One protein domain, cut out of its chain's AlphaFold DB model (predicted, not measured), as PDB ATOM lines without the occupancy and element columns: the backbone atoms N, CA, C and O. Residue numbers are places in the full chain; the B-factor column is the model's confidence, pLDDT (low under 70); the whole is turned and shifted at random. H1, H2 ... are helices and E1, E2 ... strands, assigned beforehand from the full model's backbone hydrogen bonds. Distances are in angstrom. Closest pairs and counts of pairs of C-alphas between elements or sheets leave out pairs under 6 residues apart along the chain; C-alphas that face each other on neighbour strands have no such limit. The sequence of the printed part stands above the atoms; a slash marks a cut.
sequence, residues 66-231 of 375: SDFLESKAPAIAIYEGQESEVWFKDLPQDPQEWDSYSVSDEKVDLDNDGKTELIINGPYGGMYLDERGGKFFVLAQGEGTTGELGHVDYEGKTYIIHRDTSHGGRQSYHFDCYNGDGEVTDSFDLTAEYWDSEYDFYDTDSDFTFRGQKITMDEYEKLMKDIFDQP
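This is residues 66 to 231 of the 375 residues of an uncharacterized protein of Butyrivibrio sp. INlla14 (UniProt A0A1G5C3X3). What does the model look like? Two strongly twisted sheets, E2 E1 E5 E4 E3 and E6 to E11, follow each other along the longest axis and are only partly face to face, a loose sandwich where E4 and E5 come near E6 and E7. H2 packs on one face of the six-strand sheet, and the short H1 sits at the far end of the other sheet. What is it built of? The 166 printed residues hold two named helices and eleven named strands, in the order H1, E1 to E11, H2; the class is mostly strand, with 82 residues, under half, in named elements. It is compact, with a radius of gyration of the C-alphas of 17.4 A, and elongated, spanning 54 by 35 by 30 A.

How is the first sheet arranged? H1 (residues 66 to 69) only grazes this mixed sheet, in which E1 (75 to 79) and E2 (82 to 86) form a hairpin, with N 77 and O 84 2.9 A apart. E3 (118 to 121), E4 (127 to 131) and E5 (136 to 141) form a meander, each strand the antiparallel neighbour of the one before, with N 118 to O 129 at 2.9 A and N 137 to O 130 at 2.8 A. E1 and E5 are parallel, N 76 to O 136 at 2.8 A. What follows? E6 (148 to 154), E7 (157 to 164), E8 (170 to 178), E9 (184 to 193), E10 (207 to 210) and E11 (213 to 215) form an antiparallel meander in that order, for instance with N 150 to O 161 at 2.9 A and N 171 to O 192 at 2.8 A. The closest C-alphas of E5 and E6 are those of Gln 141 and Leu 149, 6.4 A apart. Where is the last helix? H2 (217 to 228) is on one face of this sheet, giving two layers, at a height over the sheet of 7.9 A; it lies over E10, slantwise at 44 degrees on the local plane. In H2 every O i to N i+4 pair is within hydrogen-bond range; H1 is too short for one.

Where are the anchors? C-alpha 66 of H1 is at (108.998, 203.455, 236.813), and C-alpha 228 of H2 at (130.754, 182.065, 246.554). Which elements are longest? From first to last C-alpha, E8 measures 25.9 A, E9 25.6 A, E7 21.7 A, E6 18.2 A and H2 15.8 A.

How large is it? The two C-alphas farthest apart, those of Lys 72 and Asp 205, are 54.4 A apart, and the printed part has no cut. Which links are long? Those from E2 to E3, with 31 residues, and from E9 to E10, with 13. Where is confidence low? Residues 144 to 146 have pLDDT under 70; the mean of the printed part is 93.3.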
ATOM      1  N   SER A  66     109.910 202.565 236.078       93.69
ATOM      2  CA  SER A  66     108.998 203.455 236.813       93.69
ATOM      3  C   SER A  66     107.531 203.070 236.624       93.69
ATOM      4  O   SER A  66     106.747 203.124 237.565       93.69
ATOM      5  N   ASP A  67     107.151 202.638 235.418       95.50
ATOM      6  CA  ASP A  67     105.773 202.240 235.134       95.50
ATOM      7  C   ASP A  67     105.365 200.960 235.881       95.50
ATOM      8  O   ASP A  67     104.205 200.843 236.283       95.50
ATOM      9  N   PHE A  68     106.293 200.035 236.140       96.25
ATOM     10  CA  PHE A  68     106.036 198.882 237.004       96.25
ATOM     11  C   PHE A  68     105.945 199.289 238.482       96.25
ATOM     12  O   PHE A  68     104.963 198.967 239.154       96.25
ATOM     13  N   LEU A  69     106.923 200.055 238.974       95.69
ATOM     14  CA  LEU A  69     107.002 200.475 240.380       95.69
ATOM     15  C   LEU A  69     105.833 201.383 240.792       95.69
ATOM     16  O   LEU A  69     105.300 201.274 241.893       95.69
ATOM     17  N   GLU A  70     105.354 202.233 239.885       95.94
ATOM     18  CA  GLU A  70     104.150 203.049 240.084       95.94
ATOM     19  C   GLU A  70     102.849 202.278 239.792       95.94
ATOM     20  O   GLU A  70     101.757 202.848 239.843       95.94
ATOM     21  N   SER A  71     102.943 200.976 239.490       95.50
ATOM     22  CA  SER A  71     101.817 200.087 239.175       95.50
ATOM     23  C   SER A  71     100.934 200.580 238.020       95.50
ATOM     24  O   SER A  71      99.711 200.412 238.037       95.50
ATOM     25  N   LYS A  72     101.551 201.192 237.004       96.44
ATOM     26  CA  LYS A  72     100.920 201.582 235.732       96.44
ATOM     27  C   LYS A  72     100.936 200.450 234.702       96.44
ATOM     28  O   LYS A  72     100.041 200.403 233.859       96.44
ATOM     29  N   ALA A  73     101.911 199.549 234.785       96.69
ATOM     30  CA  ALA A  73     102.018 198.345 233.966       96.69
ATOM     31  C   ALA A  73     102.453 197.140 234.825       96.69
ATOM     32  O   ALA A  73     103.213 197.330 235.774       96.69
ATOM     33  N   PRO A  74     101.989 195.914 234.523       97.62
ATOM     34  CA  PRO A  74     102.435 194.714 235.220       97.62
ATOM     35  C   PRO A  74     103.763 194.198 234.664       97.62
ATOM     36  O   PRO A  74     104.141 194.508 233.531       97.62
ATOM     37  N   ALA A  75     104.413 193.333 235.438       97.38
ATOM     38  CA  ALA A  75     105.384 192.386 234.914       97.38
ATOM     39  C   ALA A  75     104.683 191.098 234.475       97.38
ATOM     40  O   ALA A  75     103.722 190.654 235.103       97.38
ATOM     41  N   ILE A  76     105.153 190.507 233.383       96.75
ATOM     42  CA  ILE A  76     104.641 189.249 232.846       96.75
ATOM     43  C   ILE A  76     105.509 188.120 233.397       96.75
ATOM     44  O   ILE A  76     106.703 188.060 233.110       96.75
ATOM     45  N   ALA A  77     104.911 187.222 234.172       93.25
ATOM     46  CA  ALA A  77     105.549 185.993 234.625       93.25
ATOM     47  C   ALA A  77     105.060 184.816 233.777       93.25
ATOM     48  O   ALA A  77     103.853 184.653 233.576       93.25
ATOM     49  N   ILE A  78     105.993 183.999 233.285       87.75
ATOM     50  CA  ILE A  78     105.698 182.814 232.476       87.75
ATOM     51  C   ILE A  78     106.056 181.579 233.296       87.75
ATOM     52  O   ILE A  78     107.229 181.283 233.489       87.75
ATOM     53  N   TYR A  79     105.046 180.837 233.744       80.62
ATOM     54  CA  TYR A  79     105.237 179.592 234.487       80.62
ATOM     55  C   TYR A  79     104.560 178.443 233.741       80.62
ATOM     56  O   TYR A  79     103.386 178.537 233.390       80.62
ATOM     57  N   GLU A  80     105.308 177.378 233.433       81.38
ATOM     58  CA  GLU A  80     104.823 176.219 232.657       81.38
ATOM     59  C   GLU A  80     104.078 176.598 231.353       81.38
ATOM     60  O   GLU A  80     103.119 175.949 230.927       81.38
ATOM     61  N   GLY A  81     104.514 177.682 230.698       81.69
ATOM     62  CA  GLY A  81     103.911 178.194 229.462       81.69
ATOM     63  C   GLY A  81     102.599 178.969 229.650       81.69
ATOM     64  O   GLY A  81     101.937 179.283 228.660       81.69
ATOM     65  N   GLN A  82     102.214 179.280 230.889       88.94
ATOM     66  CA  GLN A  82     101.101 180.167 231.209       88.94
ATOM     67  C   GLN A  82     101.621 181.545 231.612       88.94
ATOM     68  O   GLN A  82     102.471 181.668 232.491       88.94
ATOM     69  N   GLU A  83     101.086 182.580 230.968       94.12
ATOM     70  CA  GLU A  83     101.348 183.969 231.335       94.12
ATOM     71  C   GLU A  83     100.469 184.383 232.520       94.12
ATOM     72  O   GLU A  83      99.273 184.081 232.573       94.12
ATOM     73  N   SER A  84     101.065 185.123 233.447       94.38
ATOM     74  CA  SER A  84     100.391 185.772 234.566       94.38
ATOM     75  C   SER A  84     100.934 187.186 234.760       94.38
ATOM     76  O   SER A  84     102.059 187.490 234.366       94.38
ATOM     77  N   GLU A  85     100.114 188.065 235.327       96.88
ATOM     78  CA  GLU A  85     100.501 189.446 235.611       96.88
ATOM     79  C   GLU A  85     100.890 189.587 237.082       96.88
ATOM     80  O   GLU A  85     100.114 189.232 237.972       96.88
ATOM     81  N   VAL A  86     102.061 190.165 237.326       96.56
ATOM     82  CA  VAL A  86     102.534 190.570 238.647       96.56
ATOM     83  C   VAL A  86     102.476 192.090 238.725       96.56
ATOM     84  O   VAL A  86     103.025 192.794 237.877       96.56
ATOM     85  N   TRP A  87     101.809 192.609 239.751       97.38
ATOM     86  CA  TRP A  87     101.664 194.042 239.984       97.38
ATOM     87  C   TRP A  87     102.389 194.436 241.266       97.38
ATOM     88  O   TRP A  87     102.158 193.835 242.311       97.38
ATOM     89  N   PHE A  88     103.207 195.491 241.217       96.44
ATOM     90  CA  PHE A  88     103.990 195.921 242.379       96.44
ATOM     91  C   PHE A  88     103.119 196.255 243.606       96.44
ATOM     92  O   PHE A  88     103.426 195.836 244.717       96.44
ATOM     93  N   LYS A  89     101.985 196.942 243.404       95.69
ATOM     94  CA  LYS A  89     100.995 197.255 244.456       95.69
ATOM     95  C   LYS A  89     100.375 196.032 245.150       95.69
ATOM     96  O   LYS A  89      99.780 196.204 246.209       95.69
ATOM     97  N   ASP A  90     100.431 194.859 244.519       96.56
ATOM     98  CA  ASP A  90      99.823 193.631 245.037       96.56
ATOM     99  C   ASP A  90     100.850 192.794 245.829       96.56
ATOM    100  O   ASP A  90     100.471 191.818 246.475       96.56
ATOM    101  N   LEU A  91     102.131 193.186 245.819       95.19
ATOM    102  CA  LEU A  91     103.170 192.605 246.671       95.19
ATOM    103  C   LEU A  91     103.063 193.173 248.102       95.19
ATOM    104  O   LEU A  91     102.837 194.380 248.247       95.19
ATOM    105  N   PRO A  92     103.249 192.359 249.160       95.25
ATOM    106  CA  PRO A  92     103.411 192.864 250.524       95.25
ATOM    107  C   PRO A  92     104.607 193.820 250.609       95.25
ATOM    108  O   PRO A  92     105.645 193.548 250.019       95.25
ATOM    109  N   GLN A  93     104.470 194.944 251.313       93.88
ATOM    110  CA  GLN A  93     105.515 195.981 251.415       93.88
ATOM    111  C   GLN A  93     105.683 196.503 252.851       93.88
ATOM    112  O   GLN A  93     106.278 197.559 253.062       93.88
ATOM    113  N   ASP A  94     105.123 195.814 253.851       94.56
ATOM    114  CA  ASP A  94     105.318 196.176 255.255       94.56
ATOM    115  C   ASP A  94     106.705 195.687 255.703       94.56
ATOM    116  O   ASP A  94     106.911 194.481 255.783       94.56
ATOM    117  N   PRO A  95     107.685 196.561 255.987       90.50
ATOM    118  CA  PRO A  95     109.035 196.125 256.341       90.50
ATOM    119  C   PRO A  95     109.115 195.414 257.703       90.50
ATOM    120  O   PRO A  95     110.188 194.944 258.077       90.50
ATOM    121  N   GLN A  96     108.026 195.368 258.480       92.81
ATOM    122  CA  GLN A  96     107.930 194.566 259.700       92.81
ATOM    123  C   GLN A  96     107.488 193.117 259.436       92.81
ATOM    124  O   GLN A  96     107.617 192.283 260.336       92.81
ATOM    125  N   GLU A  97     106.964 192.806 258.249       92.88
ATOM    126  CA  GLU A  97     106.510 191.462 257.889       92.88
ATOM    127  C   GLU A  97     107.607 190.683 257.151       92.88
ATOM    128  O   GLU A  97     108.380 191.228 256.363       92.88
ATOM    129  N   TRP A  98     107.702 189.380 257.428       88.38
ATOM    130  CA  TRP A  98     108.734 188.519 256.843       88.38
ATOM    131  C   TRP A  98     108.521 188.286 255.342       88.38
ATOM    132  O   TRP A  98     109.472 187.968 254.633       88.38
ATOM    133  N   ASP A  99     107.281 188.434 254.866       92.19
ATOM    134  CA  ASP A  99     106.877 188.244 253.477       92.19
ATOM    135  C   ASP A  99     106.939 189.522 252.621       92.19
ATOM    136  O   ASP A  99     106.436 189.560 251.497       92.19
ATOM    137  N   SER A 100     107.584 190.564 253.150       94.44
ATOM    138  CA  SER A 100     107.693 191.885 252.541       94.44
ATOM    139  C   SER A 100     108.636 191.941 251.347       94.44
ATOM    140  O   SER A 100     109.724 191.364 251.363       94.44
ATOM    141  N   TYR A 101     108.243 192.718 250.341       95.69
ATOM    142  CA  TYR A 101     109.023 193.025 249.157       95.69
ATOM    143  C   TYR A 101     109.518 194.469 249.179       95.69
ATOM    144  O   TYR A 101     108.800 195.403 249.542       95.69
ATOM    145  N   SER A 102     110.754 194.669 248.732       95.25
ATOM    146  CA  SER A 102     111.378 195.987 248.619       95.25
ATOM    147  C   SER A 102     112.272 196.070 247.389       95.25
ATOM    148  O   SER A 102     112.819 195.074 246.928       95.25
ATOM    149  N   VAL A 103     112.421 197.268 246.831       96.00
ATOM    150  CA  VAL A 103     113.325 197.491 245.698       96.00
ATOM    151  C   VAL A 103     114.766 197.468 246.195       96.00
ATOM    152  O   VAL A 103     115.086 198.137 247.176       96.00
ATOM    153  N   SER A 104     115.627 196.709 245.520       95.00
ATOM    154  CA  SER A 104     117.061 196.719 245.788       95.00
ATOM    155  C   SER A 104     117.742 197.917 245.123       95.00
ATOM    156  O   SER A 104     117.379 198.331 244.019       95.00
ATOM    157  N   ASP A 105     118.778 198.438 245.778       92.56
ATOM    158  CA  ASP A 105     119.682 199.435 245.193       92.56
ATOM    159  C   ASP A 105     120.708 198.800 244.233       92.56
ATOM    160  O   ASP A 105     121.438 199.514 243.538       92.56
ATOM    161  N   GLU A 106     120.779 197.465 244.184       93.88
ATOM    162  CA  GLU A 106     121.682 196.736 243.300       93.88
ATOM    163  C   GLU A 106     121.351 196.960 241.818       93.88
ATOM    164  O   GLU A 106     120.194 197.100 241.411       93.88
ATOM    165  N   LYS A 107     122.412 197.013 241.008       92.19
ATOM    166  CA  LYS A 107     122.365 197.187 239.554       92.19
ATOM    167  C   LYS A 107     123.259 196.134 238.927       92.19
ATOM    168  O   LYS A 107     124.485 196.245 239.007       92.19
ATOM    169  N   VAL A 108     122.637 195.110 238.361       95.31
ATOM    170  CA  VAL A 108     123.305 193.915 237.846       95.31
ATOM    171  C   VAL A 108     122.687 193.571 236.499       95.31
ATOM    172  O   VAL A 108     121.477 193.689 236.355       95.31
ATOM    173  N   ASP A 109     123.537 193.196 235.548       97.12
ATOM    174  CA  ASP A 109     123.170 192.625 234.249       97.12
ATOM    175  C   ASP A 109     122.997 191.110 234.431       97.12
ATOM    176  O   ASP A 109     123.958 190.342 234.361       97.12
ATOM    177  N   LEU A 110     121.796 190.710 234.832       97.06
ATOM    178  CA  LEU A 110     121.376 189.354 235.167       97.06
ATOM    179  C   LEU A 110     121.146 188.484 233.928       97.06
ATOM    180  O   LEU A 110     121.290 187.263 234.014       97.06
ATOM    181  N   ASP A 111     120.815 189.084 232.785       96.75
ATOM    182  CA  ASP A 111     120.572 188.368 231.529       96.75
ATOM    183  C   ASP A 111     121.674 188.553 230.472       96.75
ATOM    184  O   ASP A 111     121.574 188.054 229.350       96.75
ATOM    185  N   ASN A 112     122.789 189.168 230.864       96.94
ATOM    186  CA  ASN A 112     124.004 189.311 230.072       96.94
ATOM    187  C   ASN A 112     123.783 190.060 228.737       96.94
ATOM    188  O   ASN A 112     124.509 189.811 227.761       96.94
ATOM    189  N   ASP A 113     122.790 190.952 228.662       95.38
ATOM    190  CA  ASP A 113     122.463 191.748 227.473       95.38
ATOM    191  C   ASP A 113     123.109 193.149 227.464       95.38
ATOM    192  O   ASP A 113     123.122 193.839 226.432       95.38
ATOM    193  N   GLY A 114     123.730 193.535 228.583       94.56
ATOM    194  CA  GLY A 114     124.396 194.816 228.789       94.56
ATOM    195  C   GLY A 114     123.526 195.908 229.417       94.56
ATOM    196  O   GLY A 114     124.023 197.033 229.559       94.56
ATOM    197  N   LYS A 115     122.267 195.622 229.770       94.31
ATOM    198  CA  LYS A 115     121.407 196.461 230.619       94.31
ATOM    199  C   LYS A 115     121.374 195.908 232.042       94.31
ATOM    200  O   LYS A 115     121.957 194.874 232.320       94.31
ATOM    201  N   THR A 116     120.815 196.677 232.974       95.19
ATOM    202  CA  THR A 116     120.667 196.214 234.361       95.19
ATOM    203  C   THR A 116     119.213 195.975 234.707       95.19
ATOM    204  O   THR A 116     118.381 196.867 234.506       95.19
ATOM    205  N   GLU A 117     118.951 194.849 235.352       96.12
ATOM    206  CA  GLU A 117     117.614 194.416 235.726       96.12
ATOM    207  C   GLU A 117     117.155 195.039 237.047       96.12
ATOM    208  O   GLU A 117     117.940 195.495 237.890       96.12
ATOM    209  N   LEU A 118     115.838 195.043 237.250       96.62
ATOM    210  CA  LEU A 118     115.239 195.416 238.523       96.62
ATOM    211  C   LEU A 118     115.242 194.212 239.467       96.62
ATOM    212  O   LEU A 118     114.553 193.220 239.232       96.62
ATOM    213  N   ILE A 119     115.949 194.352 240.584       96.81
ATOM    214  CA  ILE A 119     115.918 193.391 241.686       96.81
ATOM    215  C   ILE A 119     114.905 193.857 242.736       96.81
ATOM    216  O   ILE A 119     115.012 194.957 243.286       96.81
ATOM    217  N   ILE A 120     113.933 192.999 243.035       96.00
ATOM    218  CA  ILE A 120     112.996 193.164 244.144       96.00
ATOM    219  C   ILE A 120     113.377 192.140 245.210       96.00
ATOM    220  O   ILE A 120     113.176 190.945 245.019       96.00
ATOM    221  N   ASN A 121     113.911 192.610 246.332       95.00
ATOM    222  CA  ASN A 121     114.154 191.776 247.501       95.00
ATOM    223  C   ASN A 121     112.818 191.302 248.063       95.00
ATOM    224  O   ASN A 121     111.854 192.065 248.086       95.00
ATOM    225  N   GLY A 122     112.778 190.077 248.566       92.81
ATOM    226  CA  GLY A 122     111.599 189.525 249.212       92.81
ATOM    227  C   GLY A 122     111.857 188.113 249.722       92.81
ATOM    228  O   GLY A 122     113.011 187.671 249.769       92.81
ATOM    229  N   PRO A 123     110.796 187.389 250.097       90.12
ATOM    230  CA  PRO A 123     110.878 185.988 250.489       90.12
ATOM    231  C   PRO A 123     111.652 185.156 249.482       90.12
ATOM    232  O   PRO A 123     111.453 185.294 248.276       90.12
ATOM    233  N   TYR A 124     112.519 184.283 249.995       89.56
ATOM    234  CA  TYR A 124     113.316 183.367 249.179       89.56
ATOM    235  C   TYR A 124     114.114 184.089 248.082       89.56
ATOM    236  O   TYR A 124     114.203 183.610 246.959       89.56
ATOM    237  N   GLY A 125     114.673 185.262 248.387       90.06
ATOM    238  CA  GLY A 125     115.492 186.045 247.456       90.06
ATOM    239  C   GLY A 125     114.697 186.953 246.510       90.06
ATOM    240  O   GLY A 125     115.291 187.773 245.811       90.06
ATOM    241  N   GLY A 126     113.363 186.884 246.535       93.62
ATOM    242  CA  GLY A 126     112.490 187.831 245.850       93.62
ATOM    243  C   GLY A 126     112.329 187.561 244.353       93.62
ATOM    244  O   GLY A 126     111.972 186.453 243.959       93.62
ATOM    245  N   MET A 127     112.486 188.595 243.524       95.12
ATOM    246  CA  MET A 127     112.133 188.557 242.101       95.12
ATOM    247  C   MET A 127     113.033 189.461 241.258       95.12
ATOM    248  O   MET A 127     113.268 190.616 241.619       95.12
ATOM    249  N   TYR A 128     113.490 188.954 240.114       96.56
ATOM    250  CA  TYR A 128     114.336 189.675 239.162       96.56
ATOM    251  C   TYR A 128     113.553 189.967 237.881       96.56
ATOM    252  O   TYR A 128     112.949 189.063 237.295       96.56
ATOM    253  N   LEU A 129     113.512 191.238 237.475       96.50
ATOM    254  CA  LEU A 129     112.691 191.720 236.368       96.50
ATOM    255  C   LEU A 129     113.545 192.323 235.261       96.50
ATOM    256  O   LEU A 129     114.355 193.213 235.498       96.50
ATOM    257  N   ASP A 130     113.225 191.939 234.039       95.88
ATOM    258  CA  ASP A 130     113.856 192.413 232.817       95.88
ATOM    259  C   ASP A 130     112.865 193.251 231.979       95.88
ATOM    260  O   ASP A 130     111.650 193.023 231.991       95.88
ATOM    261  N   GLU A 131     113.378 194.279 231.308       94.56
ATOM    262  CA  GLU A 131     112.641 195.191 230.444       94.56
ATOM    263  C   GLU A 131     112.941 194.900 228.968       94.56
ATOM    264  O   GLU A 131     114.025 195.171 228.451       94.56
ATOM    265  N   ARG A 132     111.919 194.426 228.246       92.94
ATOM    266  CA  ARG A 132     112.001 194.137 226.808       92.94
ATOM    267  C   ARG A 132     110.951 194.918 226.031       92.94
ATOM    268  O   ARG A 132     109.778 194.540 225.954       92.94
ATOM    269  N   GLY A 133     111.379 195.986 225.362       89.56
ATOM    270  CA  GLY A 133     110.550 196.710 224.394       89.56
ATOM    271  C   GLY A 133     109.369 197.469 225.015       89.56
ATOM    272  O   GLY A 133     108.280 197.502 224.436       89.56
ATOM    273  N   GLY A 134     109.585 198.078 226.177       89.31
ATOM    274  CA  GLY A 134     108.618 198.811 226.991       89.31
ATOM    275  C   GLY A 134     107.715 197.917 227.842       89.31
ATOM    276  O   GLY A 134     106.634 198.353 228.237       89.31
ATOM    277  N   LYS A 135     108.100 196.657 228.060       94.06
ATOM    278  CA  LYS A 135     107.351 195.678 228.856       94.06
ATOM    279  C   LYS A 135     108.268 195.020 229.870       94.06
ATOM    280  O   LYS A 135     109.435 194.802 229.579       94.06
ATOM    281  N   PHE A 136     107.703 194.646 231.010       96.19
ATOM    282  CA  PHE A 136     108.432 194.030 232.110       96.19
ATOM    283  C   PHE A 136     108.153 192.534 232.149       96.19
ATOM    284  O   PHE A 136     107.004 192.113 231.996       96.19
ATOM    285  N   PHE A 137     109.188 191.737 232.369       96.00
ATOM    286  CA  PHE A 137     109.123 190.285 232.437       96.00
ATOM    287  C   PHE A 137     109.803 189.812 233.711       96.00
ATOM    288  O   PHE A 137     110.866 190.312 234.064       96.00
ATOM    289  N   VAL A 138     109.202 188.845 234.397       95.50
ATOM    290  CA  VAL A 138     109.881 188.153 235.494       95.50
ATOM    291  C   VAL A 138     110.873 187.179 234.874       95.50
ATOM    292  O   VAL A 138     110.466 186.258 234.165       95.50
ATOM    293  N   LEU A 139     112.163 187.416 235.106       93.88
ATOM    294  CA  LEU A 139     113.248 186.570 234.618       93.88
ATOM    295  C   LEU A 139     113.402 185.334 235.510       93.88
ATOM    296  O   LEU A 139     113.429 184.210 235.018       93.88
ATOM    297  N   ALA A 140     113.426 185.567 236.823       93.94
ATOM    298  CA  ALA A 140     113.463 184.540 237.851       93.94
ATOM    299  C   ALA A 140     112.812 185.048 239.144       93.94
ATOM    300  O   ALA A 140     112.717 186.257 239.386       93.94
ATOM    301  N   GLN A 141     112.359 184.120 239.980       92.19
ATOM    302  CA  GLN A 141     111.772 184.408 241.286       92.19
ATOM    303  C   GLN A 141     112.120 183.297 242.277       92.19
ATOM    304  O   GLN A 141     112.340 182.158 241.871       92.19
ATOM    305  N   GLY A 142     112.129 183.616 243.570       86.94
ATOM    306  CA  GLY A 142     112.228 182.612 244.625       86.94
ATOM    307  C   GLY A 142     111.101 181.582 244.526       86.94
ATOM    308  O   GLY A 142     109.948 181.929 244.248       86.94
ATOM    309  N   GLU A 143     111.422 180.308 244.749       77.75
ATOM    310  CA  GLU A 143     110.477 179.206 244.551       77.75
ATOM    311  C   GLU A 143     110.112 178.495 245.860       77.75
ATOM    312  O   GLU A 143     110.948 177.908 246.557       77.75
ATOM    313  N   GLY A 144     108.808 178.481 246.154       67.50
ATOM    314  CA  GLY A 144     108.220 177.651 247.201       67.50
ATOM    315  C   GLY A 144     108.729 177.991 248.601       67.50
ATOM    316  O   GLY A 144     108.626 179.129 249.041       67.50
ATOM    317  N   THR A 145     109.195 176.972 249.325       59.16
ATOM    318  CA  THR A 145     109.699 177.088 250.702       59.16
ATOM    319  C   THR A 145     111.228 177.050 250.804       59.16
ATOM    320  O   THR A 145     111.746 177.102 251.915       59.16
ATOM    321  N   THR A 146     111.950 176.810 249.699       57.88
ATOM    322  CA  THR A 146     113.303 176.215 249.787       57.88
ATOM    323  C   THR A 146     114.276 176.668 248.704       57.88
ATOM    324  O   THR A 146     115.465 176.448 248.875       57.88
ATOM    325  N   GLY A 147     113.809 177.267 247.601       75.25
ATOM    326  CA  GLY A 147     114.667 177.789 246.537       75.25
ATOM    327  C   GLY A 147     114.917 179.276 246.730       75.25
ATOM    328  O   GLY A 147     114.157 180.092 246.209       75.25
ATOM    329  N   GLU A 148     115.949 179.628 247.496       86.69
ATOM    330  CA  GLU A 148     116.336 181.024 247.674       86.69
ATOM    331  C   GLU A 148     117.073 181.535 246.428       86.69
ATOM    332  O   GLU A 148     118.030 180.920 245.956       86.69
ATOM    333  N   LEU A 149     116.602 182.658 245.894       94.12
ATOM    334  CA  LEU A 149     117.128 183.308 244.706       94.12
ATOM    335  C   LEU A 149     118.361 184.159 245.038       94.12
ATOM    336  O   LEU A 149     118.385 184.898 246.023       94.12
ATOM    337  N   GLY A 150     119.372 184.090 244.184       94.81
ATOM    338  CA  GLY A 150     120.566 184.929 244.230       94.81
ATOM    339  C   GLY A 150     121.178 185.102 242.843       94.81
ATOM    340  O   GLY A 150     120.658 184.592 241.853       94.81
ATOM    341  N   HIS A 151     122.318 185.785 242.770       96.56
ATOM    342  CA  HIS A 151     123.113 185.890 241.545       96.56
ATOM    343  C   HIS A 151     124.614 185.812 241.846       96.56
ATOM    344  O   HIS A 151     125.047 186.069 242.973       96.56
ATOM    345  N   VAL A 152     125.403 185.399 240.851       97.00
ATOM    346  CA  VAL A 152     126.868 185.331 240.935       97.00
ATOM    347  C   VAL A 152     127.521 185.551 239.575       97.00
ATOM    348  O   VAL A 152     127.020 185.093 238.548       97.00
ATOM    349  N   ASP A 153     128.696 186.174 239.586       96.31
ATOM    350  CA  ASP A 153     129.591 186.208 238.432       96.31
ATOM    351  C   ASP A 153     130.448 184.939 238.401       96.31
ATOM    352  O   ASP A 153     131.311 184.731 239.258       96.31
ATOM    353  N   TYR A 154     130.279 184.107 237.376       95.94
ATOM    354  CA  TYR A 154     131.091 182.909 237.183       95.94
ATOM    355  C   TYR A 154     131.462 182.733 235.708       95.94
ATOM    356  O   TYR A 154     130.659 182.957 234.808       95.94
ATOM    357  N   GLU A 155     132.728 182.396 235.441       95.00
ATOM    358  CA  GLU A 155     133.265 182.225 234.075       95.00
ATOM    359  C   GLU A 155     133.009 183.419 233.123       95.00
ATOM    360  O   GLU A 155     132.985 183.275 231.900       95.00
ATOM    361  N   GLY A 156     132.898 184.632 233.680       95.12
ATOM    362  CA  GLY A 156     132.699 185.869 232.918       95.12
ATOM    363  C   GLY A 156     131.255 186.129 232.488       95.12
ATOM    364  O   GLY A 156     131.052 186.934 231.581       95.12
ATOM    365  N   LYS A 157     130.290 185.453 233.115       97.19
ATOM    366  CA  LYS A 157     128.852 185.659 232.945       97.19
ATOM    367  C   LYS A 157     128.176 185.805 234.302       97.19
ATOM    368  O   LYS A 157     128.658 185.235 235.283       97.19
ATOM    369  N   THR A 158     127.038 186.480 234.317       98.00
ATOM    370  CA  THR A 158     126.124 186.484 235.455       98.00
ATOM    371  C   THR A 158     125.219 185.260 235.372       98.00
ATOM    372  O   THR A 158     124.586 185.014 234.339       98.00
ATOM    373  N   TYR A 159     125.170 184.492 236.455       98.12
ATOM    374  CA  TYR A 159     124.222 183.404 236.659       98.12
ATOM    375  C   TYR A 159     123.243 183.792 237.759       98.12
ATOM    376  O   TYR A 159     123.650 184.282 238.814       98.12
ATOM    377  N   ILE A 160     121.965 183.517 237.531       97.12
ATOM    378  CA  ILE A 160     120.951 183.489 238.579       97.12
ATOM    379  C   ILE A 160     121.027 182.123 239.257       97.12
ATOM    380  O   ILE A 160     121.211 181.104 238.593       97.12
ATOM    381  N   ILE A 161     120.920 182.105 240.583       95.75
ATOM    382  CA  ILE A 161     121.064 180.901 241.394       95.75
ATOM    383  C   ILE A 161     119.791 180.656 242.182       95.75
ATOM    384  O   ILE A 161     119.319 181.549 242.880       95.75
ATOM    385  N   HIS A 162     119.309 179.419 242.149       93.19
ATOM    386  CA  HIS A 162     118.315 178.904 243.081       93.19
ATOM    387  C   HIS A 162     119.020 177.946 244.042       93.19
ATOM    388  O   HIS A 162     119.494 176.881 243.632       93.19
ATOM    389  N   ARG A 163     119.136 178.329 245.318       91.12
ATOM    390  CA  ARG A 163     119.812 177.519 246.342       91.12
ATOM    391  C   ARG A 163     118.818 176.855 247.285       91.12
ATOM    392  O   ARG A 163     117.914 177.510 247.786       91.12
ATOM    393  N   ASP A 164     119.049 175.575 247.560       90.00
ATOM    394  CA  ASP A 164     118.400 174.801 248.614       90.00
ATOM    395  C   ASP A 164     119.480 174.255 249.552       90.00
ATOM    396  O   ASP A 164     120.123 173.236 249.283       90.00
ATOM    397  N   THR A 165     119.697 174.985 250.642       88.12
ATOM    398  CA  THR A 165     120.673 174.656 251.692       88.12
ATOM    399  C   THR A 165     120.028 174.609 253.075       88.12
ATOM    400  O   THR A 165     120.731 174.509 254.076       88.12
ATOM    401  N   SER A 166     118.700 174.751 253.154       81.50
ATOM    402  CA  SER A 166     117.957 174.791 254.419       81.50
ATOM    403  C   SER A 166     117.486 173.415 254.886       81.50
ATOM    404  O   SER A 166     117.008 173.286 256.011       81.50
ATOM    405  N   HIS A 167     117.553 172.399 254.025       80.44
ATOM    406  CA  HIS A 167     117.201 171.036 254.399       80.44
ATOM    407  C   HIS A 167     118.425 170.225 254.763       80.44
ATOM    408  O   HIS A 167     119.437 170.267 254.065       80.44
ATOM    409  N   GLY A 168     118.259 169.395 255.785       84.81
ATOM    410  CA  GLY A 168     119.260 168.401 256.093       84.81
ATOM    411  C   GLY A 168     119.428 167.361 254.985       84.81
ATOM    412  O   GLY A 168     118.489 167.040 254.248       84.81
ATOM    413  N   GLY A 169     120.642 166.844 254.876       91.31
ATOM    414  CA  GLY A 169     121.068 165.807 253.954       91.31
ATOM    415  C   GLY A 169     121.527 166.319 252.594       91.31
ATOM    416  O   GLY A 169     121.980 165.503 251.791       91.31
ATOM    417  N   ARG A 170     121.426 167.623 252.294       92.38
ATOM    418  CA  ARG A 170     121.938 168.168 251.030       92.38
ATOM    419  C   ARG A 170     122.226 169.664 251.045       92.38
ATOM    420  O   ARG A 170     121.599 170.442 251.751       92.38
ATOM    421  N   GLN A 171     123.085 170.062 250.119       94.50
ATOM    422  CA  GLN A 171     123.211 171.429 249.631       94.50
ATOM    423  C   GLN A 171     123.105 171.396 248.112       94.50
ATOM    424  O   GLN A 171     123.849 170.662 247.460       94.50
ATOM    425  N   SER A 172     122.183 172.172 247.549       94.25
ATOM    426  CA  SER A 172     121.952 172.232 246.107       94.25
ATOM    427  C   SER A 172     121.954 173.669 245.621       94.25
ATOM    428  O   SER A 172     121.283 174.523 246.197       94.25
ATOM    429  N   TYR A 173     122.664 173.916 244.528       96.19
ATOM    430  CA  TYR A 173     122.722 175.204 243.851       96.19
ATOM    431  C   TYR A 173     122.445 174.970 242.368       96.19
ATOM    432  O   TYR A 173     123.247 174.321 241.696       96.19
ATOM    433  N   HIS A 174     121.314 175.473 241.882       95.75
ATOM    434  CA  HIS A 174     120.955 175.466 240.467       95.75
ATOM    435  C   HIS A 174     121.314 176.815 239.855       95.75
ATOM    436  O   HIS A 174     120.957 177.844 240.423       95.75
ATOM    437  N   PHE A 175     122.021 176.817 238.732       97.31
ATOM    438  CA  PHE A 175     122.516 178.015 238.065       97.31
ATOM    439  C   PHE A 175     121.883 178.127 236.690       97.31
ATOM    440  O   PHE A 175     122.057 177.218 235.883       97.31
ATOM    441  N   ASP A 176     121.276 179.271 236.391       97.00
ATOM    442  CA  ASP A 176     120.755 179.601 235.069       97.00
ATOM    443  C   ASP A 176     121.390 180.892 234.551       97.00
ATOM    444  O   ASP A 176     121.428 181.923 235.224       97.00
ATOM    445  N   CYS A 177     121.907 180.840 233.326       97.69
ATOM    446  CA  CYS A 177     122.386 182.013 232.602       97.69
ATOM    447  C   CYS A 177     121.383 182.368 231.512       97.69
ATOM    448  O   CYS A 177     121.165 181.585 230.583       97.69
ATOM    449  N   TYR A 178     120.820 183.565 231.598       96.88
ATOM    450  CA  TYR A 178     119.846 184.071 230.641       96.88
ATOM    451  C   TYR A 178     120.524 184.897 229.540       96.88
ATOM    452  O   TYR A 178     121.689 185.275 229.671       96.88
ATOM    453  N   ASN A 179     119.806 185.110 228.436       96.06
ATOM    454  CA  ASN A 179     120.084 186.142 227.433       96.06
ATOM    455  C   ASN A 179     119.026 187.264 227.513       96.06
ATOM    456  O   ASN A 179     117.977 187.057 228.117       96.06
ATOM    457  N   GLY A 180     119.232 188.377 226.798       93.19
ATOM    458  CA  GLY A 180     118.280 189.506 226.727       93.19
ATOM    459  C   GLY A 180     116.885 189.220 226.151       93.19
ATOM    460  O   GLY A 180     116.019 190.092 226.135       93.19
ATOM    461  N   ASP A 181     116.640 188.010 225.638       93.69
ATOM    462  CA  ASP A 181     115.295 187.561 225.258       93.69
ATOM    463  C   ASP A 181     114.597 186.806 226.415       93.69
ATOM    464  O   ASP A 181     113.425 186.428 226.305       93.69
ATOM    465  N   GLY A 182     115.286 186.628 227.548       91.94
ATOM    466  CA  GLY A 182     114.871 185.862 228.722       91.94
ATOM    467  C   GLY A 182     114.969 184.349 228.547       91.94
ATOM    468  O   GLY A 182     114.290 183.614 229.262       91.94
ATOM    469  N   GLU A 183     115.755 183.868 227.586       94.12
ATOM    470  CA  GLU A 183     115.966 182.439 227.358       94.12
ATOM    471  C   GLU A 183     117.192 181.945 228.132       94.12
ATOM    472  O   GLU A 183     118.253 182.571 228.106       94.12
ATOM    473  N   VAL A 184     117.079 180.776 228.766       95.44
ATOM    474  CA  VAL A 184     118.217 180.110 229.414       95.44
ATOM    475  C   VAL A 184     119.189 179.595 228.346       95.44
ATOM    476  O   VAL A 184     118.822 178.812 227.467       95.44
ATOM    477  N   THR A 185     120.447 180.024 228.427       97.25
ATOM    478  CA  THR A 185     121.521 179.685 227.477       97.25
ATOM    479  C   THR A 185     122.554 178.700 228.026       97.25
ATOM    480  O   THR A 185     123.223 178.024 227.245       97.25
ATOM    481  N   ASP A 186     122.687 178.608 229.348       97.75
ATOM    482  CA  ASP A 186     123.466 177.596 230.070       97.75
ATOM    483  C   ASP A 186     122.772 177.331 231.404       97.75
ATOM    484  O   ASP A 186     122.261 178.267 232.016       97.75
ATOM    485  N   SER A 187     122.763 176.071 231.828       97.00
ATOM    486  CA  SER A 187     122.150 175.651 233.084       97.00
ATOM    487  C   SER A 187     122.924 174.484 233.674       97.00
ATOM    488  O   SER A 187     123.327 173.565 232.944       97.00
ATOM    489  N   PHE A 188     123.190 174.530 234.976       97.62
ATOM    490  CA  PHE A 188     123.890 173.457 235.670       97.62
ATOM    491  C   PHE A 188     123.672 173.470 237.178       97.62
ATOM    492  O   PHE A 188     123.266 174.471 237.751       97.62
ATOM    493  N   ASP A 189     124.048 172.363 237.819       97.44
ATOM    494  CA  ASP A 189     123.993 172.208 239.269       97.44
ATOM    495  C   ASP A 189     125.390 172.090 239.893       97.44
ATOM    496  O   ASP A 189     126.326 171.563 239.273       97.44
ATOM    497  N   LEU A 190     125.494 172.534 241.145       98.12
ATOM    498  CA  LEU A 190     126.537 172.173 242.104       98.12
ATOM    499  C   LEU A 190     125.848 171.598 243.343       98.12
ATOM    500  O   LEU A 190     125.026 172.279 243.958       98.12
ATOM    501  N   THR A 191     126.160 170.356 243.710       97.50
ATOM    502  CA  THR A 191     125.489 169.677 244.824       97.50
ATOM    503  C   THR A 191     126.459 168.941 245.737       97.50
ATOM    504  O   THR A 191     127.489 168.431 245.290       97.50
ATOM    505  N   ALA A 192     126.091 168.874 247.015       97.12
ATOM    506  CA  ALA A 192     126.619 167.941 248.000       97.12
ATOM    507  C   ALA A 192     125.433 167.202 248.627       97.12
ATOM    508  O   ALA A 192     124.549 167.841 249.192       97.12
ATOM    509  N   GLU A 193     125.399 165.879 248.525       96.44
ATOM    510  CA  GLU A 193     124.361 165.030 249.112       96.44
ATOM    511  C   GLU A 193     124.962 164.123 250.187       96.44
ATOM    512  O   GLU A 193     125.934 163.405 249.953       96.44
ATOM    513  N   TYR A 194     124.373 164.166 251.376       94.56
ATOM    514  CA  TYR A 194     124.866 163.544 252.602       94.56
ATOM    515  C   TYR A 194     123.699 163.055 253.475       94.56
ATOM    516  O   TYR A 194     123.667 163.248 254.686       94.56
ATOM    517  N   TRP A 195     122.719 162.406 252.841       92.44
ATOM    518  CA  TRP A 195     121.470 161.936 253.456       92.44
ATOM    519  C   TRP A 195     121.650 161.036 254.684       92.44
ATOM    520  O   TRP A 195     120.805 161.045 255.576       92.44
ATOM    521  N   ASP A 196     122.739 160.268 254.714       87.31
ATOM    522  CA  ASP A 196     123.066 159.333 255.793       87.31
ATOM    523  C   ASP A 196     124.054 159.931 256.821       87.31
ATOM    524  O   ASP A 196     124.532 159.216 257.702       87.31
ATOM    525  N   SER A 197     124.384 161.227 256.716       88.12
ATOM    526  CA  SER A 197     125.277 161.907 257.662       88.12
ATOM    527  C   SER A 197     124.590 162.106 259.008       88.12
ATOM    528  O   SER A 197     123.523 162.712 259.099       88.12
ATOM    529  N   GLU A 198     125.229 161.627 260.074       85.94
ATOM    530  CA  GLU A 198     124.722 161.736 261.446       85.94
ATOM    531  C   GLU A 198     124.569 163.192 261.905       85.94
ATOM    532  O   GLU A 198     123.627 163.523 262.626       85.94
ATOM    533  N   TYR A 199     125.479 164.062 261.463       85.19
ATOM    534  CA  TYR A 199     125.566 165.443 261.932       85.19
ATOM    535  C   TYR A 199     125.058 166.474 260.931       85.19
ATOM    536  O   TYR A 199     125.224 167.668 261.165       85.19
ATOM    537  N   ASP A 200     124.468 166.029 259.824       89.06
ATOM    538  CA  ASP A 200     123.949 166.921 258.790       89.06
ATOM    539  C   ASP A 200     125.019 167.840 258.156       89.06
ATOM    540  O   ASP A 200     124.752 168.953 257.700       89.06
ATOM    541  N   PHE A 201     126.257 167.344 258.107       89.88
ATOM    542  CA  PHE A 201     127.370 167.939 257.372       89.88
ATOM    543  C   PHE A 201     127.825 166.988 256.272       89.88
ATOM    544  O   PHE A 201     127.842 165.770 256.471       89.88
ATOM    545  N   TYR A 202     128.266 167.544 255.144       93.38
ATOM    546  CA  TYR A 202     128.996 166.758 254.158       93.38
ATOM    547  C   TYR A 202     130.352 166.309 254.719       93.38
ATOM    548  O   TYR A 202     130.958 166.965 255.576       93.38
ATOM    549  N   ASP A 203     130.829 165.194 254.190       92.50
ATOM    550  CA  ASP A 203     132.089 164.537 254.517       92.50
ATOM    551  C   ASP A 203     132.674 163.842 253.271       92.50
ATOM    552  O   ASP A 203     132.103 163.900 252.178       92.50
ATOM    553  N   THR A 204     133.807 163.155 253.413       90.00
ATOM    554  CA  THR A 204     134.491 162.471 252.307       90.00
ATOM    555  C   THR A 204     133.685 161.361 251.633       90.00
ATOM    556  O   THR A 204     134.045 160.962 250.523       90.00
ATOM    557  N   ASP A 205     132.637 160.841 252.275       91.75
ATOM    558  CA  ASP A 205     131.782 159.785 251.714       91.75
ATOM    559  C   ASP A 205     130.529 160.349 251.037       91.75
ATOM    560  O   ASP A 205     129.785 159.600 250.399       91.75
ATOM    561  N   SER A 206     130.309 161.656 251.149       95.44
ATOM    562  CA  SER A 206     129.188 162.348 250.530       95.44
ATOM    563  C   SER A 206     129.296 162.347 249.001       95.44
ATOM    564  O   SER A 206     130.377 162.231 248.410       95.44
ATOM    565  N   ASP A 207     128.152 162.481 248.335       97.38
ATOM    566  CA  ASP A 207     128.079 162.533 246.880       97.38
ATOM    567  C   ASP A 207     128.097 163.985 246.399       97.38
ATOM    568  O   ASP A 207     127.153 164.746 246.599       97.38
ATOM    569  N   PHE A 208     129.187 164.362 245.730       98.31
ATOM    570  CA  PHE A 208     129.369 165.699 245.173       98.31
ATOM    571  C   PHE A 208     129.224 165.678 243.657       98.31
ATOM    572  O   PHE A 208     129.836 164.843 242.975       98.31
ATOM    573  N   THR A 209     128.462 166.622 243.105       98.44
ATOM    574  CA  THR A 209     128.333 166.769 241.651       98.44
ATOM    575  C   THR A 209     128.460 168.215 241.195       98.44
ATOM    576  O   THR A 209     128.043 169.139 241.883       98.44
ATOM    577  N   PHE A 210     129.043 168.409 240.012       98.50
ATOM    578  CA  PHE A 210     129.109 169.695 239.325       98.50
ATOM    579  C   PHE A 210     128.851 169.492 237.835       98.50
ATOM    580  O   PHE A 210     129.474 168.631 237.207       98.50
ATOM    581  N   ARG A 211     127.912 170.251 237.259       97.12
ATOM    582  CA  ARG A 211     127.480 170.091 235.854       97.12
ATOM    583  C   ARG A 211     127.103 168.634 235.521       97.12
ATOM    584  O   ARG A 211     127.436 168.106 234.457       97.12
ATOM    585  N   GLY A 212     126.453 167.959 236.472       95.88
ATOM    586  CA  GLY A 212     126.034 166.556 236.367       95.88
ATOM    587  C   GLY A 212     127.176 165.530 236.360       95.88
ATOM    588  O   GLY A 212     126.938 164.359 236.064       95.88
ATOM    589  N   GLN A 213     128.415 165.940 236.645       98.19
ATOM    590  CA  GLN A 213     129.566 165.045 236.786       98.19
ATOM    591  C   GLN A 213     129.925 164.878 238.259       98.19
ATOM    592  O   GLN A 213     129.898 165.847 239.013       98.19
ATOM    593  N   LYS A 214     130.303 163.659 238.661       98.31
ATOM    594  CA  LYS A 214     130.814 163.410 240.012       98.31
ATOM    595  C   LYS A 214     132.168 164.098 240.194       98.31
ATOM    596  O   LYS A 214     133.041 163.955 239.337       98.31
ATOM    597  N   ILE A 215     132.328 164.791 241.314       98.56
ATOM    598  CA  ILE A 215     133.568 165.451 241.733       98.56
ATOM    599  C   ILE A 215     133.971 164.970 243.131       98.56
ATOM    600  O   ILE A 215     133.235 164.236 243.792       98.56
ATOM    601  N   THR A 216     135.171 165.336 243.560       97.12
ATOM    602  CA  THR A 216     135.658 165.112 244.926       97.12
ATOM    603  C   THR A 216     135.204 166.226 245.874       97.12
ATOM    604  O   THR A 216     134.853 167.319 245.429       97.12
ATOM    605  N   MET A 217     135.265 165.975 247.185       95.50
ATOM    606  CA  MET A 217     135.025 166.996 248.213       95.50
ATOM    607  C   MET A 217     135.975 168.196 248.060       95.50
ATOM    608  O   MET A 217     135.519 169.331 248.072       95.50
ATOM    609  N   ASP A 218     137.273 167.962 247.828       94.94
ATOM    610  CA  ASP A 218     138.257 169.042 247.635       94.94
ATOM    611  C   ASP A 218     137.909 169.922 246.415       94.94
ATOM    612  O   ASP A 218     138.072 171.144 246.441       94.94
ATOM    613  N   GLU A 219     137.425 169.316 245.324       97.56
ATOM    614  CA  GLU A 219     136.944 170.054 244.150       97.56
ATOM    615  C   GLU A 219     135.665 170.835 244.459       97.56
ATOM    616  O   GLU A 219     135.540 171.976 244.016       97.56
ATOM    617  N   TYR A 220     134.746 170.249 245.230       97.88
ATOM    618  CA  TYR A 220     133.528 170.915 245.682       97.88
ATOM    619  C   TYR A 220     133.853 172.138 246.544       97.88
ATOM    620  O   TYR A 220     133.429 173.239 246.208       97.88
ATOM    621  N   GLU A 221     134.666 171.989 247.592       96.44
ATOM    622  CA  GLU A 221     135.073 173.097 248.467       96.44
ATOM    623  C   GLU A 221     135.791 174.200 247.685       96.44
ATOM    624  O   GLU A 221     135.557 175.389 247.909       96.44
ATOM    625  N   LYS A 222     136.626 173.822 246.711       97.00
ATOM    626  CA  LYS A 222     137.269 174.788 245.822       97.00
ATOM    627  C   LYS A 222     136.254 175.539 244.959       97.00
ATOM    628  O   LYS A 222     136.385 176.750 244.823       97.00
ATOM    629  N   LEU A 223     135.262 174.859 244.385       97.94
ATOM    630  CA  LEU A 223     134.191 175.508 243.620       97.94
ATOM    631  C   LEU A 223     133.356 176.430 244.514       97.94
ATOM    632  O   LEU A 223     133.085 177.558 244.120       97.94
ATOM    633  N   MET A 224     133.020 176.004 245.733       97.06
ATOM    634  CA  MET A 224     132.323 176.845 246.709       97.06
ATOM    635  C   MET A 224     133.123 178.112 247.033       97.06
ATOM    636  O   MET A 224     132.557 179.206 247.086       97.06
ATOM    637  N   LYS A 225     134.448 177.992 247.167       95.69
ATOM    638  CA  LYS A 225     135.338 179.139 247.357       95.69
ATOM    639  C   LYS A 225     135.421 180.030 246.119       95.69
ATOM    640  O   LYS A 225     135.313 181.246 246.237       95.69
ATOM    641  N   ASP A 226     135.609 179.444 244.942       95.81
ATOM    642  CA  ASP A 226     135.791 180.179 243.688       95.81
ATOM    643  C   ASP A 226     134.503 180.906 243.253       95.81
ATOM    644  O   ASP A 226     134.586 182.004 242.703       95.81
ATOM    645  N   ILE A 227     133.330 180.315 243.509       96.44
ATOM    646  CA  ILE A 227     132.017 180.857 243.128       96.44
ATOM    647  C   ILE A 227     131.478 181.798 244.212       96.44
ATOM    648  O   ILE A 227     131.083 182.919 243.912       96.44
ATOM    649  N   PHE A 228     131.471 181.369 245.477       94.88
ATOM    650  CA  PHE A 228     130.754 182.065 246.554       94.88
ATOM    651  C   PHE A 228     131.659 182.740 247.590       94.88
ATOM    652  O   PHE A 228     131.154 183.298 248.562       94.88
ATOM    653  N   ASP A 229     132.984 182.654 247.437       94.19
ATOM    654  CA  ASP A 229     133.967 183.024 248.469       94.19
ATOM    655  C   ASP A 229     133.769 182.272 249.803       94.19
ATOM    656  O   ASP A 229     134.305 182.662 250.845       94.19
ATOM    657  N   GLN A 230     133.038 181.151 249.781       92.19
ATOM    658  CA  GLN A 230     132.783 180.351 250.973       92.19
ATOM    659  C   GLN A 230     134.045 179.592 251.398       92.19
ATOM    660  O   GLN A 230     134.673 178.944 250.560       92.19
ATOM    661  N   PRO A 231     134.452 179.677 252.677       91.75
ATOM    662  CA  PRO A 231     135.634 178.981 253.168       91.75
ATOM    663  C   PRO A 231     135.454 177.461 253.104       91.75
ATOM    664  O   PRO A 231     134.367 176.945 253.360       91.75
TER     665      PRO A 231